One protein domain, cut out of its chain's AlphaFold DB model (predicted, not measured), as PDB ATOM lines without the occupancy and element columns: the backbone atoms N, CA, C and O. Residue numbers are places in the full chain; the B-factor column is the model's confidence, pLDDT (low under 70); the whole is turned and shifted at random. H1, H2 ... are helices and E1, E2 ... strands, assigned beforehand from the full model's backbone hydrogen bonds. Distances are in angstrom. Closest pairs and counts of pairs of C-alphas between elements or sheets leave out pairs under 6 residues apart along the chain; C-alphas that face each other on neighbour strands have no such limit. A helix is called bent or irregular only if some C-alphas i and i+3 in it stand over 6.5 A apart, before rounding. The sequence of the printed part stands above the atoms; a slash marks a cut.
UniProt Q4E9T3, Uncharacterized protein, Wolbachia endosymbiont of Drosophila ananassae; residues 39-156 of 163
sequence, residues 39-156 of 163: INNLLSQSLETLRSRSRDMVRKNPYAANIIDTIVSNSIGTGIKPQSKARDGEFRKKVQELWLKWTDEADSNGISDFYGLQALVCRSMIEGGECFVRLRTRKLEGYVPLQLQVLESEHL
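AT A GLANCE: This is residues 39 to 156 of the 163 residues of an uncharacterized protein of Wolbachia endosymbiont of Drosophila ananassae (UniProt Q4E9T3). An antiparallel hairpin, E1 and E2, packs on one side of H4 and H2 on its other side; H1 and H3 lie at opposite ends of the long axis, and residues 39 to 46 of H1 stick out. The 118 printed residues hold H1, H2, H3, H4, E1, E2 in chain order, mostly helix. The whole is loose, radius of gyration of the C-alphas 17.6 A, spanning 52 by 29 by 28 A.

IN THESE COORDINATES: E1 is residues 131 to 137; E2, 146 to 152, ends at C-alpha (224.875, 237.940, 114.644). H4 is 114 to 128, H2 62 to 76, H3 89 to 103. H1, 39 to 60, 27.2 A long, begins at C-alpha (227.240, 222.325, 129.306) and is irregular: C-alphas 45 and 48 are 8.1 A apart.

HOW THE PARTS SIT: N 134 and O 149 are within hydrogen-bond range, 2.8 A. The closest C-alphas of H4 and E2, Val 121 and Val 150, are 7.0 A apart. H2 touches H4, closest C-alphas Val 72 and Cys 122, 6.1 A, at a steep tilt of 46 degrees, opposite ways. H1 touches H4 with residues 51 to 58 alone, closest C-alphas Arg 51 and Gly 128, 5.5 A. H3 is close to H4 but not clearly touching. Every O i to N i+4 pair is within range in H2, H3 and H4; 14 of 18 in H1.

THE WHOLE: C-alphas Gln 45 and Glu 90 are farthest apart, 54.1 A. The printed part has no cut; the H2 to H3 link is long. No printed residue is under 70 in pLDDT.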
ATOM      1  N   ILE A  39     228.048 221.470 130.190       84.44
ATOM      2  CA  ILE A  39     227.240 222.325 129.306       84.44
ATOM      3  C   ILE A  39     228.026 222.736 128.056       84.44
ATOM      4  O   ILE A  39     227.503 222.637 126.951       84.44
ATOM      5  N   ASN A  40     229.302 223.101 128.202       84.31
ATOM      6  CA  ASN A  40     230.133 223.520 127.068       84.31
ATOM      7  C   ASN A  40     230.325 222.402 126.028       84.31
ATOM      8  O   ASN A  40     230.355 222.678 124.832       84.31
ATOM      9  N   ASN A  41     230.416 221.144 126.471       83.44
ATOM     10  CA  ASN A  41     230.541 219.990 125.576       83.44
ATOM     11  C   ASN A  41     229.209 219.641 124.890       83.44
ATOM     12  O   ASN A  41     229.193 219.192 123.749       83.44
ATOM     13  N   LEU A  42     228.084 219.851 125.577       85.25
ATOM     14  CA  LEU A  42     226.754 219.648 124.992       85.25
ATOM     15  C   LEU A  42     226.430 220.735 123.955       85.25
ATOM     16  O   LEU A  42     225.882 220.442 122.889       85.25
ATOM     17  N   LEU A  43     226.801 221.984 124.249       84.25
ATOM     18  CA  LEU A  43     226.600 223.119 123.353       84.25
ATOM     19  C   LEU A  43     227.453 223.001 122.090       84.25
ATOM     20  O   LEU A  43     226.905 223.157 121.004       84.25
ATOM     21  N   SER A  44     228.742 222.660 122.187       80.38
ATOM     22  CA  SER A  44     229.637 222.602 121.015       80.38
ATOM     23  C   SER A  44     229.131 221.688 119.889       80.38
ATOM     24  O   SER A  44     229.414 221.934 118.719       80.38
ATOM     25  N   GLN A  45     228.339 220.666 120.218       80.69
ATOM     26  CA  GLN A  45     227.779 219.722 119.246       80.69
ATOM     27  C   GLN A  45     226.414 220.146 118.684       80.69
ATOM     28  O   GLN A  45     226.016 219.665 117.624       80.69
ATOM     29  N   SER A  46     225.669 221.001 119.390       87.38
ATOM     30  CA  SER A  46     224.244 221.248 119.119       87.38
ATOM     31  C   SER A  46     223.852 222.724 118.992       87.38
ATOM     32  O   SER A  46     222.703 223.015 118.645       87.38
ATOM     33  N   LEU A  47     224.790 223.652 119.211       87.69
ATOM     34  CA  LEU A  47     224.554 225.097 119.281       87.69
ATOM     35  C   LEU A  47     223.810 225.637 118.054       87.69
ATOM     36  O   LEU A  47     222.812 226.335 118.200       87.69
ATOM     37  N   GLU A  48     224.238 225.255 116.850       87.88
ATOM     38  CA  GLU A  48     223.610 225.693 115.597       87.88
ATOM     39  C   GLU A  48     222.131 225.279 115.512       87.88
ATOM     40  O   GLU A  48     221.263 226.077 115.144       87.88
ATOM     41  N   THR A  49     221.822 224.042 115.914       91.62
ATOM     42  CA  THR A  49     220.449 223.518 115.905       91.62
ATOM     43  C   THR A  49     219.596 224.185 116.978       91.62
ATOM     44  O   THR A  49     218.453 224.560 116.705       91.62
ATOM     45  N   LEU A  50     220.129 224.345 118.194       91.56
ATOM     46  CA  LEU A  50     219.430 225.006 119.298       91.56
ATOM     47  C   LEU A  50     219.086 226.450 118.939       91.56
ATOM     48  O   LEU A  50     217.931 226.855 119.078       91.56
ATOM     49  N   ARG A  51     220.053 227.189 118.396       91.19
ATOM     50  CA  ARG A  51     219.872 228.571 117.956       91.19
ATOM     51  C   ARG A  51     218.830 228.685 116.852       91.19
ATOM     52  O   ARG A  51     217.881 229.450 116.984       91.19
ATOM     53  N   SER A  52     218.948 227.873 115.801       92.44
ATOM     54  CA  SER A  52     217.996 227.881 114.682       92.44
ATOM     55  C   SER A  52     216.564 227.608 115.147       92.44
ATOM     56  O   SER A  52     215.631 228.287 114.719       92.44
ATOM     57  N   ARG A  53     216.387 226.652 116.069       95.25
ATOM     58  CA  ARG A  53     215.081 226.338 116.670       95.25
ATOM     59  C   ARG A  53     214.572 227.455 117.576       95.25
ATOM     60  O   ARG A  53     213.384 227.752 117.517       95.25
ATOM     61  N   SER A  54     215.441 228.083 118.370       95.06
ATOM     62  CA  SER A  54     215.101 229.260 119.182       95.06
ATOM     63  C   SER A  54     214.530 230.374 118.301       95.06
ATOM     64  O   SER A  54     213.385 230.787 118.487       95.06
ATOM     65  N   ARG A  55     215.257 230.758 117.242       93.94
ATOM     66  CA  ARG A  55     214.805 231.791 116.298       93.94
ATOM     67  C   ARG A  55     213.501 231.419 115.590       93.94
ATOM     68  O   ARG A  55     212.621 232.256 115.395       93.94
ATOM     69  N   ASP A  56     213.354 230.160 115.171       96.88
ATOM     70  CA  ASP A  56     212.123 229.675 114.530       96.88
ATOM     71  C   ASP A  56     210.910 229.768 115.466       96.88
ATOM     72  O   ASP A  56     209.840 230.223 115.054       96.88
ATOM     73  N   MET A  57     211.093 229.422 116.744       96.81
ATOM     74  CA  MET A  57     210.055 229.562 117.764       96.81
ATOM     75  C   MET A  57     209.630 231.016 117.947       96.81
ATOM     76  O   MET A  57     208.433 231.280 118.016       96.81
ATOM     77  N   VAL A  58     210.571 231.959 117.970       96.69
ATOM     78  CA  VAL A  58     210.266 233.395 118.092       96.69
ATOM     79  C   VAL A  58     209.458 233.899 116.897       96.69
ATOM     80  O   VAL A  58     208.481 234.617 117.081       96.69
ATOM     81  N   ARG A  59     209.802 233.481 115.671       95.69
ATOM     82  CA  ARG A  59     209.079 233.900 114.455       95.69
ATOM     83  C   ARG A  59     207.664 233.333 114.361       95.69
ATOM     84  O   ARG A  59     206.788 233.983 113.801       95.69
ATOM     85  N   LYS A  60     207.447 232.110 114.851       97.69
ATOM     86  CA  LYS A  60     206.172 231.389 114.693       97.69
ATOM     87  C   LYS A  60     205.239 231.508 115.890       97.69
ATOM     88  O   LYS A  60     204.033 231.335 115.726       97.69
ATOM     89  N   ASN A  61     205.768 231.749 117.088       97.81
ATOM     90  CA  ASN A  61     204.988 231.755 118.317       97.81
ATOM     91  C   ASN A  61     204.887 233.179 118.899       97.81
ATOM     92  O   ASN A  61     205.878 233.689 119.430       97.81
ATOM     93  N   PRO A  62     203.689 233.798 118.896       97.69
ATOM     94  CA  PRO A  62     203.511 235.153 119.415       97.69
ATOM     95  C   PRO A  62     203.811 235.267 120.915       97.69
ATOM     96  O   PRO A  62     204.247 236.323 121.366       97.69
ATOM     97  N   TYR A  63     203.641 234.193 121.694       98.06
ATOM     98  CA  TYR A  63     204.021 234.193 123.108       98.06
ATOM     99  C   TYR A  63     205.538 234.262 123.284       98.06
ATOM    100  O   TYR A  63     206.016 235.001 124.137       98.06
ATOM    101  N   ALA A  64     206.297 233.529 122.465       97.00
ATOM    102  CA  ALA A  64     207.756 233.564 122.517       97.00
ATOM    103  C   ALA A  64     208.286 234.953 122.135       97.00
ATOM    104  O   ALA A  64     209.116 235.505 122.855       97.00
ATOM    105  N   ALA A  65     207.753 235.547 121.061       97.25
ATOM    106  CA  ALA A  65     208.080 236.915 120.668       97.25
ATOM    107  C   ALA A  65     207.784 237.920 121.794       97.25
ATOM    108  O   ALA A  65     208.670 238.671 122.194       97.25
ATOM    109  N   ASN A  66     206.583 237.864 122.380       98.00
ATOM    110  CA  ASN A  66     206.178 238.768 123.458       98.00
ATOM    111  C   ASN A  66     207.065 238.634 124.709       98.00
ATOM    112  O   ASN A  66     207.435 239.642 125.312       98.00
ATOM    113  N   ILE A  67     207.449 237.409 125.086       97.44
ATOM    114  CA  ILE A  67     208.368 237.180 126.210       97.44
ATOM    115  C   ILE A  67     209.697 237.899 125.964       97.44
ATOM    116  O   ILE A  67     210.167 238.619 126.843       97.44
ATOM    117  N   ILE A  68     210.282 237.749 124.773       96.75
ATOM    118  CA  ILE A  68     211.543 238.421 124.437       96.75
ATOM    119  C   ILE A  68     211.365 239.937 124.448       96.75
ATOM    120  O   ILE A  68     212.168 240.630 125.069       96.75
ATOM    121  N   ASP A  69     210.303 240.455 123.833       96.56
ATOM    122  CA  ASP A  69     210.013 241.892 123.803       96.56
ATOM    123  C   ASP A  69     209.891 242.466 125.220       96.56
ATOM    124  O   ASP A  69     210.462 243.512 125.529       96.56
ATOM    125  N   THR A  70     209.217 241.737 126.111       97.94
ATOM    126  CA  THR A  70     209.059 242.104 127.521       97.94
ATOM    127  C   THR A  70     210.402 242.113 128.247       97.94
ATOM    128  O   THR A  70     210.689 243.055 128.989       97.94
ATOM    129  N   ILE A  71     211.249 241.101 128.043       97.00
ATOM    130  CA  ILE A  71     212.575 241.049 128.673       97.00
ATOM    131  C   ILE A  71     213.440 242.207 128.173       97.00
ATOM    132  O   ILE A  71     214.030 242.913 128.991       97.00
ATOM    133  N   VAL A  72     213.486 242.445 126.860       97.19
ATOM    134  CA  VAL A  72     214.281 243.527 126.260       97.19
ATOM    135  C   VAL A  72     213.795 244.888 126.756       97.19
ATOM    136  O   VAL A  72     214.604 245.702 127.202       97.19
ATOM    137  N   SER A  73     212.479 245.118 126.764       96.38
ATOM    138  CA  SER A  73     211.892 246.376 127.232       96.38
ATOM    139  C   SER A  73     212.173 246.637 128.710       96.38
ATOM    140  O   SER A  73     212.421 247.781 129.073       96.38
ATOM    141  N   ASN A  74     212.150 245.615 129.569       96.25
ATOM    142  CA  ASN A  74     212.463 245.783 130.991       96.25
ATOM    143  C   ASN A  74     213.970 245.905 131.256       96.25
ATOM    144  O   ASN A  74     214.369 246.573 132.206       96.25
ATOM    145  N   SER A  75     214.805 245.269 130.432       95.44
ATOM    146  CA  SER A  75     216.265 245.275 130.603       95.44
ATOM    147  C   SER A  75     216.905 246.567 130.100       95.44
ATOM    148  O   SER A  75     217.806 247.098 130.743       95.44
ATOM    149  N   ILE A  76     216.453 247.070 128.948       95.81
ATOM    150  CA  ILE A  76     217.021 248.260 128.301       95.81
ATOM    151  C   ILE A  76     216.186 249.507 128.593       95.81
ATOM    152  O   ILE A  76     216.748 250.575 128.834       95.81
ATOM    153  N   GLY A  77     214.855 249.391 128.601       93.00
ATOM    154  CA  GLY A  77     213.952 250.526 128.786       93.00
ATOM    155  C   GLY A  77     214.197 251.617 127.746       93.00
ATOM    156  O   GLY A  77     214.106 251.379 126.547       93.00
ATOM    157  N   THR A  78     214.543 252.816 128.213       90.94
ATOM    158  CA  THR A  78     214.898 253.967 127.363       90.94
ATOM    159  C   THR A  78     216.379 254.004 126.968       90.94
ATOM    160  O   THR A  78     216.834 254.998 126.411       90.94
ATOM    161  N   GLY A  79     217.149 252.978 127.325       92.38
ATOM    162  CA  GLY A  79     218.584 252.908 127.099       92.38
ATOM    163  C   GLY A  79     219.428 253.192 128.343       92.38
ATOM    164  O   GLY A  79     219.095 254.002 129.215       92.38
ATOM    165  N   ILE A  80     220.572 252.519 128.404       92.88
ATOM    166  CA  ILE A  80     221.584 252.648 129.448       92.88
ATOM    167  C   ILE A  80     222.534 253.777 129.051       92.88
ATOM    168  O   ILE A  80     223.282 253.669 128.077       92.88
ATOM    169  N   LYS A  81     222.518 254.864 129.825       91.44
ATOM    170  CA  LYS A  81     223.371 256.038 129.610       91.44
ATOM    171  C   LYS A  81     224.554 256.061 130.584       91.44
ATOM    172  O   LYS A  81     224.354 255.859 131.785       91.44
ATOM    173  N   PRO A  82     225.778 256.343 130.114       89.81
ATOM    174  CA  PRO A  82     226.916 256.529 130.997       89.81
ATOM    175  C   PRO A  82     226.764 257.831 131.785       89.81
ATOM    176  O   PRO A  82     226.203 258.815 131.306       89.81
ATOM    177  N   GLN A  83     227.310 257.850 132.998       90.88
ATOM    178  CA  GLN A  83     227.466 259.071 133.783       90.88
ATOM    179  C   GLN A  83     228.953 259.343 133.996       90.88
ATOM    180  O   GLN A  83     229.671 258.527 134.579       90.88
ATOM    181  N   SER A  84     229.422 260.497 133.515       92.62
ATOM    182  CA  SER A  84     230.820 260.898 133.675       92.62
ATOM    183  C   SER A  84     231.148 261.174 135.143       92.62
ATOM    184  O   SER A  84     230.500 261.990 135.796       92.62
ATOM    185  N   LYS A  85     232.206 260.530 135.646       94.75
ATOM    186  CA  LYS A  85     232.752 260.735 137.001       94.75
ATOM    187  C   LYS A  85     233.841 261.818 137.057       94.75
ATOM    188  O   LYS A  85     234.547 261.926 138.058       94.75
ATOM    189  N   ALA A  86     234.027 262.591 135.985       94.75
ATOM    190  CA  ALA A  86     235.027 263.654 135.949       94.75
ATOM    191  C   ALA A  86     234.758 264.710 137.035       94.75
ATOM    192  O   ALA A  86     233.603 264.992 137.342       94.75
ATOM    193  N   ARG A  87     235.811 265.305 137.612       95.62
ATOM    194  CA  ARG A  87     235.682 266.294 138.701       95.62
ATOM    195  C   ARG A  87     235.126 267.636 138.220       95.62
ATOM    196  O   ARG A  87     234.262 268.204 138.885       95.62
ATOM    197  N   ASP A  88     235.576 268.100 137.057       97.19
ATOM    198  CA  ASP A  88     235.124 269.354 136.451       97.19
ATOM    199  C   ASP A  88     233.692 269.239 135.897       97.19
ATOM    200  O   ASP A  88     233.382 268.350 135.102       97.19
ATOM    201  N   GLY A  89     232.817 270.148 136.329       95.75
ATOM    202  CA  GLY A  89     231.421 270.197 135.907       95.75
ATOM    203  C   GLY A  89     231.228 270.647 134.465       95.75
ATOM    204  O   GLY A  89     230.350 270.109 133.790       95.75
ATOM    205  N   GLU A  90     232.054 271.567 133.972       96.38
ATOM    206  CA  GLU A  90     231.962 272.036 132.585       96.38
ATOM    207  C   GLU A  90     232.405 270.942 131.612       96.38
ATOM    208  O   GLU A  90     231.718 270.657 130.630       96.38
ATOM    209  N   PHE A  91     233.484 270.227 131.932       95.88
ATOM    210  CA  PHE A  91     233.872 269.035 131.184       95.88
ATOM    211  C   PHE A  91     232.776 267.957 131.173       95.88
ATOM    212  O   PHE A  91     232.496 267.391 130.117       95.88
ATOM    213  N   ARG A  92     232.106 267.686 132.307       96.31
ATOM    214  CA  ARG A  92     230.995 266.711 132.345       96.31
ATOM    215  C   ARG A  92     229.869 267.081 131.379       96.31
ATOM    216  O   ARG A  92     229.376 266.195 130.685       96.31
ATOM    217  N   LYS A  93     229.485 268.361 131.313       95.56
ATOM    218  CA  LYS A  93     228.464 268.843 130.368       95.56
ATOM    219  C   LYS A  93     228.896 268.610 128.922       95.56
ATOM    220  O   LYS A  93     228.154 267.987 128.173       95.56
ATOM    221  N   LYS A  94     230.127 268.995 128.567       95.38
ATOM    222  CA  LYS A  94     230.677 268.795 127.213       95.38
ATOM    223  C   LYS A  94     230.711 267.324 126.801       95.38
ATOM    224  O   LYS A  94     230.357 266.997 125.674       95.38
ATOM    225  N   VAL A  95     231.105 266.427 127.708       95.38
ATOM    226  CA  VAL A  95     231.093 264.976 127.450       95.38
ATOM    227  C   VAL A  95     229.669 264.466 127.248       95.38
ATOM    228  O   VAL A  95     229.439 263.675 126.341       95.38
ATOM    229  N   GLN A  96     228.715 264.920 128.060       95.00
ATOM    230  CA  GLN A  96     227.315 264.522 127.917       95.00
ATOM    231  C   GLN A  96     226.712 265.015 126.594       95.00
ATOM    232  O   GLN A  96     226.004 264.264 125.930       95.00
ATOM    233  N   GLU A  97     227.003 266.251 126.194       94.56
ATOM    234  CA  GLU A  97     226.581 266.803 124.904       94.56
ATOM    235  C   GLU A  97     227.190 266.027 123.733       94.56
ATOM    236  O   GLU A  97     226.487 265.700 122.779       94.56
ATOM    237  N   LEU A  98     228.484 265.702 123.812       95.00
ATOM    238  CA  LEU A  98     229.162 264.901 122.794       95.00
ATOM    239  C   LEU A  98     228.582 263.485 122.712       95.00
ATOM    240  O   LEU A  98     228.394 262.968 121.616       95.00
ATOM    241  N   TRP A  99     228.270 262.879 123.860       95.12
ATOM    242  CA  TRP A  99     227.634 261.569 123.933       95.12
ATOM    243  C   TRP A  99     226.296 261.558 123.197       95.12
ATOM    244  O   TRP A  99     226.098 260.715 122.333       95.12
ATOM    245  N   LEU A 100     225.409 262.512 123.497       94.12
ATOM    246  CA  LEU A 100     224.088 262.596 122.864       94.12
ATOM    247  C   LEU A 100     224.173 262.791 121.347       94.12
ATOM    248  O   LEU A 100     223.370 262.241 120.614       94.12
ATOM    249  N   LYS A 101     225.161 263.549 120.869       94.50
ATOM    250  CA  LYS A 101     225.383 263.713 119.429       94.50
ATOM    251  C   LYS A 101     225.898 262.432 118.778       94.50
ATOM    252  O   LYS A 101     225.510 262.093 117.670       94.50
ATOM    253  N   TRP A 102     226.772 261.710 119.475       95.44
ATOM    254  CA  TRP A 102     227.305 260.448 118.983       95.44
ATOM    255  C   TRP A 102     226.262 259.329 118.957       95.44
ATOM    256  O   TRP A 102     226.332 258.485 118.069       95.44
ATOM    257  N   THR A 103     225.303 259.299 119.891       96.12
ATOM    258  CA  THR A 103     224.319 258.208 119.938       96.12
ATOM    259  C   THR A 103     223.535 258.063 118.638       96.12
ATOM    260  O   THR A 103     223.236 256.933 118.263       96.12
ATOM    261  N   ASP A 104     223.284 259.161 117.928       94.38
ATOM    262  CA  ASP A 104     222.546 259.163 116.659       94.38
ATOM    263  C   ASP A 104     223.390 258.635 115.481       94.38
ATOM    264  O   ASP A 104     222.852 258.136 114.496       94.38
ATOM    265  N   GLU A 105     224.720 258.693 115.586       94.69
ATOM    266  CA  GLU A 105     225.677 258.245 114.558       94.69
ATOM    267  C   GLU A 105     226.370 256.919 114.922       94.69
ATOM    268  O   GLU A 105     227.259 256.445 114.201       94.69
ATOM    269  N   ALA A 106     226.001 256.328 116.064       95.75
ATOM    270  CA  ALA A 106     226.694 255.188 116.648       95.75
ATOM    271  C   ALA A 106     226.591 253.925 115.786       95.75
ATOM    272  O   ALA A 106     227.530 253.129 115.776       95.75
ATOM    273  N   ASP A 107     225.490 253.723 115.062       96.50
ATOM    274  CA  ASP A 107     225.322 252.578 114.170       96.50
ATOM    275  C   ASP A 107     226.055 252.778 112.844       96.50
ATOM    276  O   ASP A 107     225.794 253.703 112.077       96.50
ATOM    277  N   SER A 108     226.944 251.838 112.526       94.56
ATOM    278  CA  SER A 108     227.666 251.821 111.254       94.56
ATOM    279  C   SER A 108     226.772 251.660 110.021       94.56
ATOM    280  O   SER A 108     227.211 252.017 108.925       94.56
ATOM    281  N   ASN A 109     225.557 251.127 110.191       92.19
ATOM    282  CA  ASN A 109     224.563 250.986 109.128       92.19
ATOM    283  C   ASN A 109     223.588 252.176 109.066       92.19
ATOM    284  O   ASN A 109     222.845 252.281 108.093       92.19
ATOM    285  N   GLY A 110     223.587 253.056 110.076       92.12
ATOM    286  CA  GLY A 110     222.686 254.208 110.162       92.12
ATOM    287  C   GLY A 110     221.201 253.846 110.285       92.12
ATOM    288  O   GLY A 110     220.358 254.619 109.836       92.12
ATOM    289  N   ILE A 111     220.874 252.667 110.825       94.06
ATOM    290  CA  ILE A 111     219.489 252.188 110.971       94.06
ATOM    291  C   ILE A 111     218.925 252.581 112.339       94.06
ATOM    292  O   ILE A 111     217.782 253.024 112.424       94.06
ATOM    293  N   SER A 112     219.723 252.408 113.394       93.69
ATOM    294  CA  SER A 112     219.321 252.665 114.781       93.69
ATOM    295  C   SER A 112     220.280 253.624 115.478       93.69
ATOM    296  O   SER A 112     221.455 253.711 115.134       93.69
ATOM    297  N   ASP A 113     219.796 254.293 116.520       95.50
ATOM    298  CA  ASP A 113     220.652 254.989 117.476       95.50
ATOM    299  C   ASP A 113     221.353 253.990 118.421       95.50
ATOM    300  O   ASP A 113     221.102 252.777 118.422       95.50
ATOM    301  N   PHE A 114     222.244 254.493 119.274       96.56
ATOM    302  CA  PHE A 114     222.960 253.675 120.253       96.56
ATOM    303  C   PHE A 114     222.022 252.900 121.192       96.56
ATOM    304  O   PHE A 114     222.340 251.778 121.585       96.56
ATOM    305  N   TYR A 115     220.866 253.460 121.554       96.31
ATOM    306  CA  TYR A 115     219.916 252.798 122.451       96.31
ATOM    307  C   TYR A 115     219.145 251.679 121.735       96.31
ATOM    308  O   TYR A 115     218.939 250.606 122.305       96.31
ATOM    309  N   GLY A 116     218.821 251.858 120.455       95.75
ATOM    310  CA  GLY A 116     218.329 250.804 119.576       95.75
ATOM    311  C   GLY A 116     219.356 249.686 119.391       95.75
ATOM    312  O   GLY A 116     218.990 248.510 119.434       95.75
ATOM    313  N   LEU A 117     220.650 250.014 119.288       96.88
ATOM    314  CA  LEU A 117     221.714 249.002 119.285       96.88
ATOM    315  C   LEU A 117     221.772 248.212 120.600       96.88
ATOM    316  O   LEU A 117     221.985 247.002 120.562       96.88
ATOM    317  N   GLN A 118     221.546 248.844 121.757       96.94
ATOM    318  CA  GLN A 118     221.464 248.124 123.037       96.94
ATOM    319  C   GLN A 118     220.295 247.134 123.063       96.94
ATOM    320  O   GLN A 118     220.462 245.995 123.504       96.94
ATOM    321  N   ALA A 119     219.127 247.549 122.569       96.75
ATOM    322  CA  ALA A 119     217.965 246.675 122.445       96.75
ATOM    323  C   ALA A 119     218.238 245.501 121.494       96.75
ATOM    324  O   ALA A 119     217.894 244.363 121.815       96.75
ATOM    325  N   LEU A 120     218.911 245.759 120.368       95.81
ATOM    326  CA  LEU A 120     219.313 244.729 119.410       95.81
ATOM    327  C   LEU A 120     220.278 243.717 120.040       95.81
ATOM    328  O   LEU A 120     220.018 242.523 119.987       95.81
ATOM    329  N   VAL A 121     221.336 244.190 120.706       96.56
ATOM    330  CA  VAL A 121     222.303 243.345 121.431       96.56
ATOM    331  C   VAL A 121     221.602 242.472 122.473       96.56
ATOM    332  O   VAL A 121     221.846 241.269 122.545       96.56
ATOM    333  N   CYS A 122     220.699 243.058 123.265       96.50
ATOM    334  CA  CYS A 122     219.941 242.327 124.277       96.50
ATOM    335  C   CYS A 122     219.053 241.246 123.645       96.50
ATOM    336  O   CYS A 122     219.079 240.096 124.085       96.50
ATOM    337  N   ARG A 123     218.324 241.581 122.571       95.69
ATOM    338  CA  ARG A 123     217.506 240.613 121.832       95.69
ATOM    339  C   ARG A 123     218.352 239.469 121.275       95.69
ATOM    340  O   ARG A 123     218.005 238.315 121.508       95.69
ATOM    341  N   SER A 124     219.447 239.774 120.578       95.12
ATOM    342  CA  SER A 124     220.316 238.759 119.972       95.12
ATOM    343  C   SER A 124     220.933 237.841 121.030       95.12
ATOM    344  O   SER A 124     221.013 236.639 120.809       95.12
ATOM    345  N   MET A 125     221.278 238.357 122.216       94.44
ATOM    346  CA  MET A 125     221.719 237.524 123.342       94.44
ATOM    347  C   MET A 125     220.618 236.566 123.825       94.44
ATOM    348  O   MET A 125     220.889 235.389 124.040       94.44
ATOM    349  N   ILE A 126     219.383 237.044 123.996       94.56
ATOM    350  CA  ILE A 126     218.273 236.218 124.504       94.56
ATOM    351  C   ILE A 126     217.878 235.136 123.492       94.56
ATOM    352  O   ILE A 126     217.648 233.987 123.862       94.56
ATOM    353  N   GLU A 127     217.783 235.500 122.215       93.19
ATOM    354  CA  GLU A 127     217.346 234.602 121.148       93.19
ATOM    355  C   GLU A 127     218.473 233.665 120.685       93.19
ATOM    356  O   GLU A 127     218.253 232.467 120.483       93.19
ATOM    357  N   GLY A 128     219.670 234.226 120.499       89.06
ATOM    358  CA  GLY A 128     220.822 233.589 119.867       89.06
ATOM    359  C   GLY A 128     221.874 233.037 120.831       89.06
ATOM    360  O   GLY A 128     222.758 232.294 120.401       89.06
ATOM    361  N   GLY A 129     221.781 233.387 122.117       90.12
ATOM    362  CA  GLY A 129     222.744 233.054 123.171       90.12
ATOM    363  C   GLY A 129     223.947 233.998 123.234       90.12
ATOM    364  O   GLY A 129     224.539 234.176 124.295       90.12
ATOM    365  N   GLU A 130     224.293 234.636 122.119       90.25
ATOM    366  CA  GLU A 130     225.443 235.526 121.999       90.25
ATOM    367  C   GLU A 130     225.253 236.512 120.839       90.25
ATOM    368  O   GLU A 130     224.445 236.302 119.936       90.25
ATOM    369  N   CYS A 131     226.028 237.592 120.854       93.94
ATOM    370  CA  CYS A 131     226.177 238.494 119.719       93.94
ATOM    371  C   CYS A 131     227.545 239.171 119.799       93.94
ATOM    372  O   CYS A 131     228.138 239.268 120.878       93.94
ATOM    373  N   PHE A 132     228.037 239.661 118.666       94.19
ATOM    374  CA  PHE A 132     229.328 240.330 118.597       94.19
ATOM    375  C   PHE A 132     229.136 241.795 118.244       94.19
ATOM    376  O   PHE A 132     228.358 242.140 117.361       94.19
ATOM    377  N   VAL A 133     229.878 242.675 118.910       96.19
ATOM    378  CA  VAL A 133     229.909 244.097 118.563       96.19
ATOM    379  C   VAL A 133     231.287 244.421 118.025       96.19
ATOM    380  O   VAL A 133     232.278 244.437 118.756       96.19
ATOM    381  N   ARG A 134     231.362 244.686 116.723       95.62
ATOM    382  CA  ARG A 134     232.591 245.135 116.080       95.62
ATOM    383  C   ARG A 134     232.728 246.643 116.250       95.62
ATOM    384  O   ARG A 134     231.895 247.411 115.770       95.62
ATOM    385  N   LEU A 135     233.830 247.058 116.870       96.38
ATOM    386  CA  LEU A 135     234.236 248.459 116.944       96.38
ATOM    387  C   LEU A 135     234.818 248.891 115.594       96.38
ATOM    388  O   LEU A 135     235.757 248.277 115.080       96.38
ATOM    389  N   ARG A 136     234.251 249.940 114.999       94.50
ATOM    390  CA  ARG A 136     234.674 250.489 113.709       94.50
ATOM    391  C   ARG A 136     235.196 251.902 113.900       94.50
ATOM    392  O   ARG A 136     234.427 252.858 113.921       94.50
ATOM    393  N   THR A 137     236.512 252.030 113.990       94.00
ATOM    394  CA  THR A 137     237.166 253.339 113.967       94.00
ATOM    395  C   THR A 137     237.025 253.954 112.575       94.00
ATOM    396  O   THR A 137     237.334 253.309 111.568       94.00
ATOM    397  N   ARG A 138     236.536 255.191 112.503       87.38
ATOM    398  CA  ARG A 138     236.349 255.951 111.257       87.38
ATOM    399  C   ARG A 138     237.285 257.157 111.223       87.38
ATOM    400  O   ARG A 138     237.871 257.531 112.235       87.38
ATOM    401  N   LYS A 139     237.433 257.774 110.049       85.75
ATOM    402  CA  LYS A 139     237.978 259.137 109.982       85.75
ATOM    403  C   LYS A 139     236.999 260.089 110.675       85.75
ATOM    404  O   LYS A 139     235.831 259.746 110.847       85.75
ATOM    405  N   LEU A 140     237.488 261.249 111.103       81.00
ATOM    406  CA  LEU A 140     236.706 262.230 111.857       81.00
ATOM    407  C   LEU A 140     235.718 262.967 110.929       81.00
ATOM    408  O   LEU A 140     235.903 264.133 110.604       81.00
ATOM    409  N   GLU A 141     234.728 262.234 110.431       77.38
ATOM    410  CA  GLU A 141     233.638 262.740 109.587       77.38
ATOM    411  C   GLU A 141     232.394 263.080 110.426       77.38
ATOM    412  O   GLU A 141     231.614 263.936 110.024       77.38
ATOM    413  N   GLY A 142     232.253 262.463 111.607       81.31
ATOM    414  CA  GLY A 142     231.187 262.716 112.584       81.31
ATOM    415  C   GLY A 142     231.714 263.226 113.929       81.31
ATOM    416  O   GLY A 142     232.882 263.609 114.059       81.31
ATOM    417  N   TYR A 143     230.865 263.207 114.959       88.38
ATOM    418  CA  TYR A 143     231.210 263.759 116.281       88.38
ATOM    419  C   TYR A 143     232.289 262.964 117.018       88.38
ATOM    420  O   TYR A 143     233.138 263.537 117.705       88.38
ATOM    421  N   VAL A 144     232.257 261.639 116.882       91.94
ATOM    422  CA  VAL A 144     233.230 260.720 117.479       91.94
ATOM    423  C   VAL A 144     233.646 259.720 116.399       91.94
ATOM    424  O   VAL A 144     232.778 259.144 115.744       91.94
ATOM    425  N   PRO A 145     234.953 259.458 116.202       93.69
ATOM    426  CA  PRO A 145     235.464 258.573 115.150       93.69
ATOM    427  C   PRO A 145     235.277 257.078 115.478       93.69
ATOM    428  O   PRO A 145     236.163 256.260 115.233       93.69
ATOM    429  N   LEU A 146     234.137 256.710 116.057       94.31
ATOM    430  CA  LEU A 146     233.800 255.354 116.464       94.31
ATOM    431  C   LEU A 146     232.365 255.049 116.056       94.31
ATOM    432  O   LEU A 146     231.448 255.772 116.418       94.31
ATOM    433  N   GLN A 147     232.174 253.934 115.369       95.69
ATOM    434  CA  GLN A 147     230.863 253.352 115.124       95.69
ATOM    435  C   GLN A 147     230.851 251.902 115.586       95.69
ATOM    436  O   GLN A 147     231.895 251.255 115.716       95.69
ATOM    437  N   LEU A 148     229.657 251.388 115.814       96.62
ATOM    438  CA  LEU A 148     229.398 250.037 116.256       96.62
ATOM    439  C   LEU A 148     228.691 249.280 115.143       96.62
ATOM    440  O   LEU A 148     227.816 249.803 114.455       96.62
ATOM    441  N   GLN A 149     229.084 248.026 114.974       95.88
ATOM    442  CA  GLN A 149     228.393 247.090 114.108       95.88
ATOM    443  C   GLN A 149     228.033 245.863 114.932       95.88
ATOM    444  O   GLN A 149     228.923 245.122 115.356       95.88
ATOM    445  N   VAL A 150     226.738 245.660 115.157       95.69
ATOM    446  CA  VAL A 150     226.239 244.433 115.777       95.69
ATOM    447  C   VAL A 150     226.241 243.338 114.715       95.69
ATOM    448  O   VAL A 150     225.743 243.524 113.605       95.69
ATOM    449  N   LEU A 151     226.870 242.221 115.046       94.06
ATOM    450  CA  LEU A 151     227.007 241.039 114.215       94.06
ATOM    451  C   LEU A 151     226.328 239.876 114.926       94.06
ATOM    452  O   LEU A 151     226.534 239.642 116.121       94.06
ATOM    453  N   GLU A 152     225.528 239.147 114.164       89.38
ATOM    454  CA  GLU A 152     224.875 237.940 114.644       89.38
ATOM    455  C   GLU A 152     225.903 236.828 114.874       89.38
ATOM    456  O   GLU A 152     226.940 236.755 114.208       89.38
ATOM    457  N   SER A 153     225.603 235.953 115.830       87.12
ATOM    458  CA  SER A 153     226.491 234.868 116.268       87.12
ATOM    459  C   SER A 153     226.950 233.929 115.145       87.12
ATOM    460  O   SER A 153     228.051 233.392 115.179       87.12
ATOM    461  N   GLU A 154     226.124 233.773 114.112       87.06
ATOM    462  CA  GLU A 154     226.320 232.896 112.960       87.06
ATOM    463  C   GLU A 154     227.436 233.373 112.022       87.06
ATOM    464  O   GLU A 154     227.844 232.640 111.126       87.06
ATOM    465  N   HIS A 155     227.946 234.592 112.214       86.44
ATOM    466  CA  HIS A 155     229.101 235.085 111.469       86.44
ATOM    467  C   HIS A 155     230.416 234.407 111.882       86.44
ATOM    468  O   HIS A 155     231.405 234.538 111.160       86.44
ATOM    469  N   LEU A 156     230.449 233.715 113.027       81.19
ATOM    470  CA  LEU A 156     231.607 232.954 113.491       81.19
ATOM    471  C   LEU A 156     231.376 231.448 113.354       81.19
ATOM    472  O   LEU A 156     230.258 230.950 113.484       81.19
TER     473      LEU A 156